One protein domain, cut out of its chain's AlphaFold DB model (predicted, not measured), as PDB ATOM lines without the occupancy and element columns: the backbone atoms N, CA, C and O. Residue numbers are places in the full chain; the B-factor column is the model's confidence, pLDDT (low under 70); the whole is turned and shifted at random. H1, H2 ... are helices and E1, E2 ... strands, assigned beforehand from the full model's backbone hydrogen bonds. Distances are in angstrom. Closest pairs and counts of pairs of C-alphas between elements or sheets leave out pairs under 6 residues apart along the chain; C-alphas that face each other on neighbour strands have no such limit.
ATOM      1  N   ARG A 280       1.023 -57.861  33.100       65.88
ATOM      2  CA  ARG A 280       1.401 -56.818  32.134       65.88
ATOM      3  C   ARG A 280       0.783 -55.457  32.452       65.88
ATOM      4  O   ARG A 280       1.450 -54.442  32.285       65.88
ATOM      5  N   ASP A 281      -0.460 -55.430  32.926       69.25
ATOM      6  CA  ASP A 281      -1.139 -54.194  33.325       69.25
ATOM      7  C   ASP A 281      -0.450 -53.536  34.527       69.25
ATOM      8  O   ASP A 281      -0.411 -52.310  34.614       69.25
ATOM      9  N   LEU A 282       0.139 -54.334  35.424       73.19
ATOM     10  CA  LEU A 282       0.907 -53.836  36.569       73.19
ATOM     11  C   LEU A 282       2.225 -53.180  36.129       73.19
ATOM     12  O   LEU A 282       2.525 -52.077  36.581       73.19
ATOM     13  N   GLN A 283       2.942 -53.781  35.175       76.31
ATOM     14  CA  GLN A 283       4.195 -53.228  34.631       76.31
ATOM     15  C   GLN A 283       4.007 -51.870  33.932       76.31
ATOM     16  O   GLN A 283       4.941 -51.071  33.841       76.31
ATOM     17  N   LEU A 284       2.793 -51.561  33.455       77.19
ATOM     18  CA  LEU A 284       2.495 -50.242  32.890       77.19
ATOM     19  C   LEU A 284       2.632 -49.130  33.939       77.19
ATOM     20  O   LEU A 284       3.044 -48.022  33.590       77.19
ATOM     21  N   PHE A 285       2.323 -49.408  35.210       75.56
ATOM     22  CA  PHE A 285       2.369 -48.409  36.279       75.56
ATOM     23  C   PHE A 285       3.785 -48.072  36.742       75.56
ATOM     24  O   PHE A 285       4.001 -46.937  37.166       75.56
ATOM     25  N   ASP A 286       4.752 -48.978  36.582       81.88
ATOM     26  CA  ASP A 286       6.149 -48.750  36.986       81.88
ATOM     27  C   ASP A 286       6.793 -47.589  36.215       81.88
ATOM     28  O   ASP A 286       7.650 -46.865  36.723       81.88
ATOM     29  N   SER A 287       6.342 -47.369  34.977       78.81
ATOM     30  CA  SER A 287       6.825 -46.291  34.106       78.81
ATOM     31  C   SER A 287       6.090 -44.954  34.289       78.81
ATOM     32  O   SER A 287       6.503 -43.937  33.718       78.81
ATOM     33  N   ILE A 288       4.999 -44.924  35.063       79.06
ATOM     34  CA  ILE A 288       4.109 -43.761  35.176       79.06
ATOM     35  C   ILE A 288       4.366 -43.033  36.502       79.06
ATOM     36  O   ILE A 288       4.250 -43.623  37.574       79.06
ATOM     37  N   PRO A 289       4.650 -41.717  36.486       77.06
ATOM     38  CA  PRO A 289       4.840 -40.979  37.724       77.06
ATOM     39  C   PRO A 289       3.520 -40.854  38.500       77.06
ATOM     40  O   PRO A 289       2.472 -40.570  37.927       77.06
ATOM     41  N   ILE A 290       3.594 -40.918  39.833       77.75
ATOM     42  CA  ILE A 290       2.437 -40.859  40.756       77.75
ATOM     43  C   ILE A 290       1.563 -39.597  40.558       77.75
ATOM     44  O   ILE A 290       0.378 -39.579  40.876       77.75
ATOM     45  N   ALA A 291       2.136 -38.521  40.008       74.69
ATOM     46  CA  ALA A 291       1.441 -37.258  39.754       74.69
ATOM     47  C   ALA A 291       0.854 -37.126  38.335       74.69
ATOM     48  O   ALA A 291       0.403 -36.034  37.973       74.69
ATOM     49  N   ASP A 292       0.906 -38.177  37.510       76.06
ATOM     50  CA  ASP A 292       0.339 -38.149  36.161       76.06
ATOM     51  C   ASP A 292      -1.192 -37.964  36.235       76.06
ATOM     52  O   ASP A 292      -1.880 -38.754  36.888       76.06
ATOM     53  N   PRO A 293      -1.762 -36.953  35.551       74.19
ATOM     54  CA  PRO A 293      -3.209 -36.776  35.430       74.19
ATOM     55  C   PRO A 293      -3.974 -38.024  34.970       74.19
ATOM     56  O   PRO A 293      -5.140 -38.196  35.318       74.19
ATOM     57  N   ARG A 294      -3.330 -38.895  34.191       79.25
ATOM     58  CA  ARG A 294      -3.929 -40.101  33.607       79.25
ATOM     59  C   ARG A 294      -4.002 -41.267  34.591       79.25
ATOM     60  O   ARG A 294      -4.737 -42.215  34.335       79.25
ATOM     61  N   LEU A 295      -3.280 -41.201  35.712       78.94
ATOM     62  CA  LEU A 295      -3.178 -42.295  36.681       78.94
ATOM     63  C   LEU A 295      -4.544 -42.678  37.267       78.94
ATOM     64  O   LEU A 295      -4.852 -43.859  37.410       78.94
ATOM     65  N   TYR A 296      -5.395 -41.685  37.545       79.38
ATOM     66  CA  TYR A 296      -6.762 -41.927  38.007       79.38
ATOM     67  C   TYR A 296      -7.570 -42.710  36.966       79.38
ATOM     68  O   TYR A 296      -8.114 -43.768  37.278       79.38
ATOM     69  N   GLU A 297      -7.606 -42.238  35.720       79.44
ATOM     70  CA  GLU A 297      -8.372 -42.891  34.657       79.44
ATOM     71  C   GLU A 297      -7.852 -44.306  34.360       79.44
ATOM     72  O   GLU A 297      -8.651 -45.226  34.181       79.44
ATOM     73  N   LEU A 298      -6.531 -44.503  34.383       79.12
ATOM     74  CA  LEU A 298      -5.900 -45.814  34.230       79.12
ATOM     75  C   LEU A 298      -6.273 -46.766  35.372       79.12
ATOM     76  O   LEU A 298      -6.682 -47.890  35.098       79.12
ATOM     77  N   SER A 299      -6.219 -46.310  36.630       78.25
ATOM     78  CA  SER A 299      -6.616 -47.128  37.789       78.25
ATOM     79  C   SER A 299      -8.080 -47.569  37.702       78.25
ATOM     80  O   SER A 299      -8.385 -48.746  37.880       78.25
ATOM     81  N   VAL A 300      -8.981 -46.658  37.315       76.81
ATOM     82  CA  VAL A 300     -10.409 -46.956  37.133       76.81
ATOM     83  C   VAL A 300     -10.619 -47.951  35.991       76.81
ATOM     84  O   VAL A 300     -11.393 -48.897  36.135       76.81
ATOM     85  N   ARG A 301      -9.935 -47.764  34.856       73.38
ATOM     86  CA  ARG A 301     -10.063 -48.649  33.687       73.38
ATOM     87  C   ARG A 301      -9.482 -50.040  33.927       73.38
ATOM     88  O   ARG A 301     -10.038 -51.002  33.406       73.38
ATOM     89  N   MET A 302      -8.419 -50.157  34.714       73.81
ATOM     90  CA  MET A 302      -7.791 -51.438  35.056       73.81
ATOM     91  C   MET A 302      -8.361 -52.077  36.327       73.81
ATOM     92  O   MET A 302      -7.877 -53.117  36.755       73.81
ATOM     93  N   ALA A 303      -9.412 -51.494  36.916       72.25
ATOM     94  CA  ALA A 303     -10.038 -51.982  38.146       72.25
ATOM     95  C   ALA A 303      -9.081 -52.087  39.349       72.25
ATOM     96  O   ALA A 303      -9.243 -52.940  40.220       72.25
ATOM     97  N   LEU A 304      -8.100 -51.188  39.403       76.44
ATOM     98  CA  LEU A 304      -7.138 -51.064  40.489       76.44
ATOM     99  C   LEU A 304      -7.598 -50.004  41.501       76.44
ATOM    100  O   LEU A 304      -8.422 -49.140  41.168       76.44
ATOM    101  N   PRO A 305      -7.102 -50.049  42.754       76.25
ATOM    102  CA  PRO A 305      -7.431 -49.031  43.741       76.25
ATOM    103  C   PRO A 305      -7.061 -47.643  43.212       76.25
ATOM    104  O   PRO A 305      -5.947 -47.398  42.756       76.25
ATOM    105  N   THR A 306      -8.021 -46.719  43.268       82.25
ATOM    106  CA  THR A 306      -7.772 -45.332  42.865       82.25
ATOM    107  C   THR A 306      -6.738 -44.682  43.791       82.25
ATOM    108  O   THR A 306      -6.645 -45.080  44.954       82.25
ATOM    109  N   PRO A 307      -6.015 -43.634  43.354       80.25
ATOM    110  CA  PRO A 307      -5.027 -42.951  44.195       80.25
ATOM    111  C   PRO A 307      -5.572 -42.491  45.556       80.25
ATOM    112  O   PRO A 307      -4.860 -42.513  46.555       80.25
ATOM    113  N   TYR A 308      -6.853 -42.113  45.618       78.81
ATOM    114  CA  TYR A 308      -7.525 -41.777  46.874       78.81
ATOM    115  C   TYR A 308      -7.753 -43.002  47.769       78.81
ATOM    116  O   TYR A 308      -7.524 -42.931  48.973       78.81
ATOM    117  N   ASN A 309      -8.176 -44.131  47.192       81.38
ATOM    118  CA  ASN A 309      -8.356 -45.373  47.946       81.38
ATOM    119  C   ASN A 309      -7.018 -45.900  48.470       81.38
ATOM    120  O   ASN A 309      -6.960 -46.350  49.608       81.38
ATOM    121  N   LEU A 310      -5.954 -45.792  47.669       82.12
ATOM    122  CA  LEU A 310      -4.605 -46.159  48.086       82.12
ATOM    123  C   LEU A 310      -4.134 -45.275  49.247       82.12
ATOM    124  O   LEU A 310      -3.634 -45.788  50.240       82.12
ATOM    125  N   LEU A 311      -4.376 -43.962  49.171       79.56
ATOM    126  CA  LEU A 311      -4.104 -43.049  50.282       79.56
ATOM    127  C   LEU A 311      -4.866 -43.459  51.549       79.56
ATOM    128  O   LEU A 311      -4.262 -43.534  52.614       79.56
ATOM    129  N   LEU A 312      -6.167 -43.741  51.448       78.62
ATOM    130  CA  LEU A 312      -6.973 -44.170  52.593       78.62
ATOM    131  C   LEU A 312      -6.444 -45.475  53.201       78.62
ATOM    132  O   LEU A 312      -6.342 -45.598  54.417       78.62
ATOM    133  N   GLU A 313      -6.055 -46.430  52.360       78.94
ATOM    134  CA  GLU A 313      -5.463 -47.687  52.807       78.94
ATOM    135  C   GLU A 313      -4.114 -47.471  53.512       78.94
ATOM    136  O   GLU A 313      -3.879 -48.051  54.574       78.94
ATOM    137  N   CYS A 314      -3.257 -46.586  52.991       78.44
ATOM    138  CA  CYS A 314      -2.010 -46.195  53.650       78.44
ATOM    139  C   CYS A 314      -2.258 -45.552  55.023       78.44
ATOM    140  O   CYS A 314      -1.537 -45.845  55.979       78.44
ATOM    141  N   LEU A 315      -3.281 -44.703  55.149       76.88
ATOM    142  CA  LEU A 315      -3.636 -44.061  56.420       76.88
ATOM    143  C   LEU A 315      -4.161 -45.067  57.442       76.88
ATOM    144  O   LEU A 315      -3.710 -45.073  58.588       76.88
ATOM    145  N   ASN A 316      -5.015 -45.986  56.997       75.62
ATOM    146  CA  ASN A 316      -5.554 -47.047  57.842       75.62
ATOM    147  C   ASN A 316      -4.453 -47.979  58.371       75.62
ATOM    148  O   ASN A 316      -4.502 -48.392  59.528       75.62
ATOM    149  N   ARG A 317      -3.435 -48.288  57.554       76.69
ATOM    150  CA  ARG A 317      -2.294 -49.131  57.962       76.69
ATOM    151  C   ARG A 317      -1.282 -48.409  58.855       76.69
ATOM    152  O   ARG A 317      -0.655 -49.052  59.687       76.69
ATOM    153  N   SER A 318      -1.121 -47.097  58.697       68.06
ATOM    154  CA  SER A 318      -0.191 -46.284  59.502       68.06
ATOM    155  C   SER A 318      -0.778 -45.814  60.841       68.06
ATOM    156  O   SER A 318      -0.137 -45.039  61.550       68.06
ATOM    157  N   CYS A 319      -1.975 -46.293  61.209       61.47
ATOM    158  CA  CYS A 319      -2.690 -45.923  62.436       61.47
ATOM    159  C   CYS A 319      -2.915 -44.404  62.579       61.47
ATOM    160  O   CYS A 319      -3.031 -43.892  63.696       61.47
ATOM    161  N   VAL A 320      -2.978 -43.676  61.457       66.56
ATOM    162  CA  VAL A 320      -3.380 -42.268  61.443       66.56
ATOM    163  C   VAL A 320      -4.907 -42.238  61.525       66.56
ATOM    164  O   VAL A 320      -5.564 -42.823  60.662       66.56
ATOM    165  N   PRO A 321      -5.503 -41.613  62.554       61.66
ATOM    166  CA  PRO A 321      -6.950 -41.601  62.694       61.66
ATOM    167  C   PRO A 321      -7.591 -40.827  61.532       61.66
ATOM    168  O   PRO A 321      -7.112 -39.767  61.130       61.66
ATOM    169  N   GLU A 322      -8.718 -41.326  61.012       60.91
ATOM    170  CA  GLU A 322      -9.447 -40.710  59.886       60.91
ATOM    171  C   GLU A 322      -9.806 -39.226  60.130       60.91
ATOM    172  O   GLU A 322      -9.999 -38.468  59.180       60.91
ATOM    173  N   SER A 323      -9.853 -38.783  61.395       63.38
ATOM    174  CA  SER A 323     -10.095 -37.393  61.810       63.38
ATOM    175  C   SER A 323      -9.029 -36.391  61.357       63.38
ATOM    176  O   SER A 323      -9.307 -35.186  61.295       63.38
ATOM    177  N   ASP A 324      -7.828 -36.872  61.046       66.75
ATOM    178  CA  ASP A 324      -6.693 -36.033  60.660       66.75
ATOM    179  C   ASP A 324      -6.690 -35.705  59.162       66.75
ATOM    180  O   ASP A 324      -6.027 -34.755  58.732       66.75
ATOM    181  N   LEU A 325      -7.488 -36.440  58.375       73.88
ATOM    182  CA  LEU A 325      -7.727 -36.167  56.967       73.88
ATOM    183  C   LEU A 325      -8.925 -35.226  56.806       73.88
ATOM    184  O   LEU A 325     -10.086 -35.637  56.784       73.88
ATOM    185  N   LYS A 326      -8.650 -33.936  56.626       76.88
ATOM    186  CA  LYS A 326      -9.686 -32.932  56.358       76.88
ATOM    187  C   LYS A 326      -9.725 -32.618  54.872       76.88
ATOM    188  O   LYS A 326      -8.770 -32.089  54.309       76.88
ATOM    189  N   SER A 327     -10.853 -32.905  54.233       78.75
ATOM    190  CA  SER A 327     -11.136 -32.438  52.876       78.75
ATOM    191  C   SER A 327     -12.114 -31.268  52.913       78.75
ATOM    192  O   SER A 327     -13.096 -31.270  53.656       78.75
ATOM    193  N   ASN A 328     -11.843 -30.233  52.125       77.12
ATOM    194  CA  ASN A 328     -12.733 -29.086  51.989       77.12
ATOM    195  C   ASN A 328     -12.779 -28.621  50.532       77.12
ATOM    196  O   ASN A 328     -11.789 -28.700  49.808       77.12
ATOM    197  N   MET A 329     -13.944 -28.151  50.092       78.25
ATOM    198  CA  MET A 329     -14.136 -27.596  48.760       78.25
ATOM    199  C   MET A 329     -14.611 -26.148  48.872       78.25
ATOM    200  O   MET A 329     -15.744 -25.880  49.271       78.25
ATOM    201  N   VAL A 330     -13.752 -25.210  48.474       79.50
ATOM    202  CA  VAL A 330     -14.024 -23.771  48.491       79.50
ATOM    203  C   VAL A 330     -14.339 -23.297  47.078       79.50
ATOM    204  O   VAL A 330     -13.524 -23.418  46.167       79.50
ATOM    205  N   SER A 331     -15.521 -22.715  46.882       78.25
ATOM    206  CA  SER A 331     -15.852 -22.032  45.627       78.25
ATOM    207  C   SER A 331     -15.294 -20.607  45.627       78.25
ATOM    208  O   SER A 331     -15.533 -19.843  46.559       78.25
ATOM    209  N   GLN A 332     -14.541 -20.244  44.588       72.19
ATOM    210  CA  GLN A 332     -14.075 -18.880  44.348       72.19
ATOM    211  C   GLN A 332     -14.808 -18.330  43.115       72.19
ATOM    212  O   GLN A 332     -14.400 -18.522  41.969       72.19
ATOM    213  N   GLY A 333     -15.938 -17.660  43.347       72.06
ATOM    214  CA  GLY A 333     -16.783 -17.104  42.285       72.06
ATOM    215  C   GLY A 333     -17.696 -18.135  41.600       72.06
ATOM    216  O   GLY A 333     -18.050 -19.154  42.186       72.06
ATOM    217  N   ARG A 334     -18.124 -17.854  40.356       67.38
ATOM    218  CA  ARG A 334     -19.167 -18.633  39.643       67.38
ATOM    219  C   ARG A 334     -18.676 -19.919  38.954       67.38
ATOM    220  O   ARG A 334     -19.506 -20.741  38.569       67.38
ATOM    221  N   SER A 335     -17.368 -20.097  38.748       65.12
ATOM    222  CA  SER A 335     -16.842 -21.214  37.938       65.12
ATOM    223  C   SER A 335     -15.572 -21.890  38.451       65.12
ATOM    224  O   SER A 335     -15.197 -22.918  37.892       65.12
ATOM    225  N   LYS A 336     -14.920 -21.366  39.495       71.88
ATOM    226  CA  LYS A 336     -13.686 -21.947  40.037       71.88
ATOM    227  C   LYS A 336     -13.976 -22.571  41.392       71.88
ATOM    228  O   LYS A 336     -14.382 -21.880  42.323       71.88
ATOM    229  N   HIS A 337     -13.755 -23.871  41.500       76.56
ATOM    230  CA  HIS A 337     -13.814 -24.589  42.765       76.56
ATOM    231  C   HIS A 337     -12.395 -25.034  43.110       76.56
ATOM    232  O   HIS A 337     -11.649 -25.464  42.236       76.56
ATOM    233  N   PHE A 338     -12.001 -24.883  44.366       76.75
ATOM    234  CA  PHE A 338     -10.723 -25.345  44.883       76.75
ATOM    235  C   PHE A 338     -10.994 -26.448  45.884       76.75
ATOM    236  O   PHE A 338     -11.823 -26.283  46.773       76.75
ATOM    237  N   PHE A 339     -10.285 -27.552  45.742       79.62
ATOM    238  CA  PHE A 339     -10.300 -28.643  46.691       79.62
ATOM    239  C   PHE A 339      -9.032 -28.570  47.536       79.62
ATOM    240  O   PHE A 339      -7.930 -28.471  47.000       79.62
ATOM    241  N   THR A 340      -9.183 -28.581  48.850       77.94
ATOM    242  CA  THR A 340      -8.080 -28.613  49.807       77.94
ATOM    243  C   THR A 340      -8.122 -29.929  50.561       77.94
ATOM    244  O   THR A 340      -9.135 -30.236  51.189       77.94
ATOM    245  N   LEU A 341      -7.025 -30.678  50.508       80.88
ATOM    246  CA  LEU A 341      -6.801 -31.868  51.314       80.88
ATOM    247  C   LEU A 341      -5.746 -31.535  52.366       80.88
ATOM    248  O   LEU A 341      -4.642 -31.115  52.021       80.88
ATOM    249  N   GLN A 342      -6.090 -31.688  53.636       76.75
ATOM    250  CA  GLN A 342      -5.199 -31.455  54.762       76.75
ATOM    251  C   GLN A 342      -4.987 -32.764  55.511       76.75
ATOM    252  O   GLN A 342      -5.955 -33.450  55.835       76.75
ATOM    253  N   LEU A 343      -3.722 -33.083  55.767       75.81
ATOM    254  CA  LEU A 343      -3.288 -34.225  56.553       75.81
ATOM    255  C   LEU A 343      -2.283 -33.727  57.589       75.81
ATOM    256  O   LEU A 343      -1.181 -33.300  57.232       75.81
ATOM    257  N   ASN A 344      -2.682 -33.732  58.860       71.50
ATOM    258  CA  ASN A 344      -1.923 -33.130  59.960       71.50
ATOM    259  C   ASN A 344      -1.554 -31.657  59.654       71.50
ATOM    260  O   ASN A 344      -2.423 -30.815  59.406       71.50
ATOM    261  N   GLU A 345      -0.256 -31.349  59.634       64.56
ATOM    262  CA  GLU A 345       0.299 -30.014  59.367       64.56
ATOM    263  C   GLU A 345       0.442 -29.694  57.871       64.56
ATOM    264  O   GLU A 345       0.753 -28.562  57.496       64.56
ATOM    265  N   ARG A 346       0.219 -30.669  56.983       63.66
ATOM    266  CA  ARG A 346       0.426 -30.503  55.539       63.66
ATOM    267  C   ARG A 346      -0.914 -30.287  54.850       63.66
ATOM    268  O   ARG A 346      -1.827 -31.098  54.974       63.66
ATOM    269  N   SER A 347      -1.032 -29.196  54.095       68.94
ATOM    270  CA  SER A 347      -2.225 -28.896  53.299       68.94
ATOM    271  C   SER A 347      -1.875 -28.759  51.821       68.94
ATOM    272  O   SER A 347      -0.899 -28.110  51.450       68.94
ATOM    273  N   VAL A 348      -2.678 -29.390  50.969       71.25
ATOM    274  CA  VAL A 348      -2.549 -29.340  49.512       71.25
ATOM    275  C   VAL A 348      -3.826 -28.742  48.943       71.25
ATOM    276  O   VAL A 348      -4.923 -29.208  49.241       71.25
ATOM    277  N   LYS A 349      -3.691 -27.705  48.111       70.56
ATOM    278  CA  LYS A 349      -4.806 -27.029  47.436       70.56
ATOM    279  C   LYS A 349      -4.721 -27.251  45.931       70.56
ATOM    280  O   LYS A 349      -3.712 -26.920  45.313       70.56
ATOM    281  N   VAL A 350      -5.795 -27.761  45.339       70.25
ATOM    282  CA  VAL A 350      -5.891 -28.078  43.910       70.25
ATOM    283  C   VAL A 350      -7.110 -27.392  43.299       70.25
ATOM    284  O   VAL A 350      -8.158 -27.268  43.932       70.25
ATOM    285  N   ASN A 351      -6.987 -26.937  42.053       64.88
ATOM    286  CA  ASN A 351      -8.105 -26.378  41.295       64.88
ATOM    287  C   ASN A 351      -8.961 -27.527  40.750       64.88
ATOM    288  O   ASN A 351      -8.458 -28.355  39.992       64.88
ATOM    289  N   ALA A 352     -10.248 -27.552  41.081       57.81
ATOM    290  CA  ALA A 352     -11.205 -28.466  40.477       57.81
ATOM    291  C   ALA A 352     -11.605 -27.925  39.095       57.81
ATOM    292  O   ALA A 352     -12.359 -26.955  38.973       57.81
ATOM    293  N   LEU A 353     -11.042 -28.531  38.050       54.66
ATOM    294  CA  LEU A 353     -11.472 -28.325  36.669       54.66
ATOM    295  C   LEU A 353     -12.742 -29.159  36.429       54.66
ATOM    296  O   LEU A 353     -12.892 -30.235  36.993       54.66
TER     297      LEU A 353
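What this domain is: This is residues 280 to 353 of the 370 residues of the protein "DRBM domain-containing protein" of Fasciola hepatica (UniProt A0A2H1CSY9). A twisted sheet of three strands makes one end of this flat, loose model, and three short helices are strung out toward the other end, with no helix on the sheet. H3 stands between the sheet and the other two helices, making a corner with H2, and H1 is at the far end. The printed part has 74 residues, with H1, H2, H3, E1, E2 and E3 in that order along it, and its class is mixed, helices and strands. The sheet's order is E1, E2, E3, antiparallel; the radius of gyration of the C-alphas is 14.7 A and the spans are 44 by 34 by 18 A.

How they stand to each other: Start at H1, residues 280 to 286, which touches no helix but is near H2, residues 295 to 301. H2 only just touches H3, residues 307 to 317, with 3 pairs of C-alphas within 8 A; the closest are those of Tyr 296 and Pro 307, 6.5 A apart, and the lines stand about perpendicular at 83 degrees. In H2 and H3 every O i to N i+4 pair is within hydrogen-bond range; in H1 1 of 3 is, beside 4 of 4 O i to N i+3 pairs. Go on to E1, residues 325 to 332, E2, residues 336 to 343, and E3, residues 346 to 352, a meander, each strand the antiparallel neighbour of the one before. In the hairpin of E1 and E2, at 162 degrees, find N 328 and O 340 within hydrogen-bond range at 2.9 A. In the hairpin of E2 and E3, at 158 degrees, find N 348 and O 341 at 2.8 A. H1 and H2 are apart from the three strands, and H3 is not on the sheet.

Where its parts are: Find C-alpha 280 at (1.401, -56.818, 32.134), where H1 begins. H3 runs 15.3 A from C-alpha 307 at (-5.027, -42.951, 44.195). E1 spans 22.3 A, E2 23.1 A and E3 19.1 A, ending at C-alpha 352 at (-11.205, -28.466, 40.477).

The domain as a whole: The C-alphas of Arg 280 and Gly 333 are the two farthest apart, 44.8 A. The printed part has no cut, and no link is long. Mean pLDDT of the printed part is 73.9; look for values under 70 at residues 318 to 324 and 351 to 353, among others.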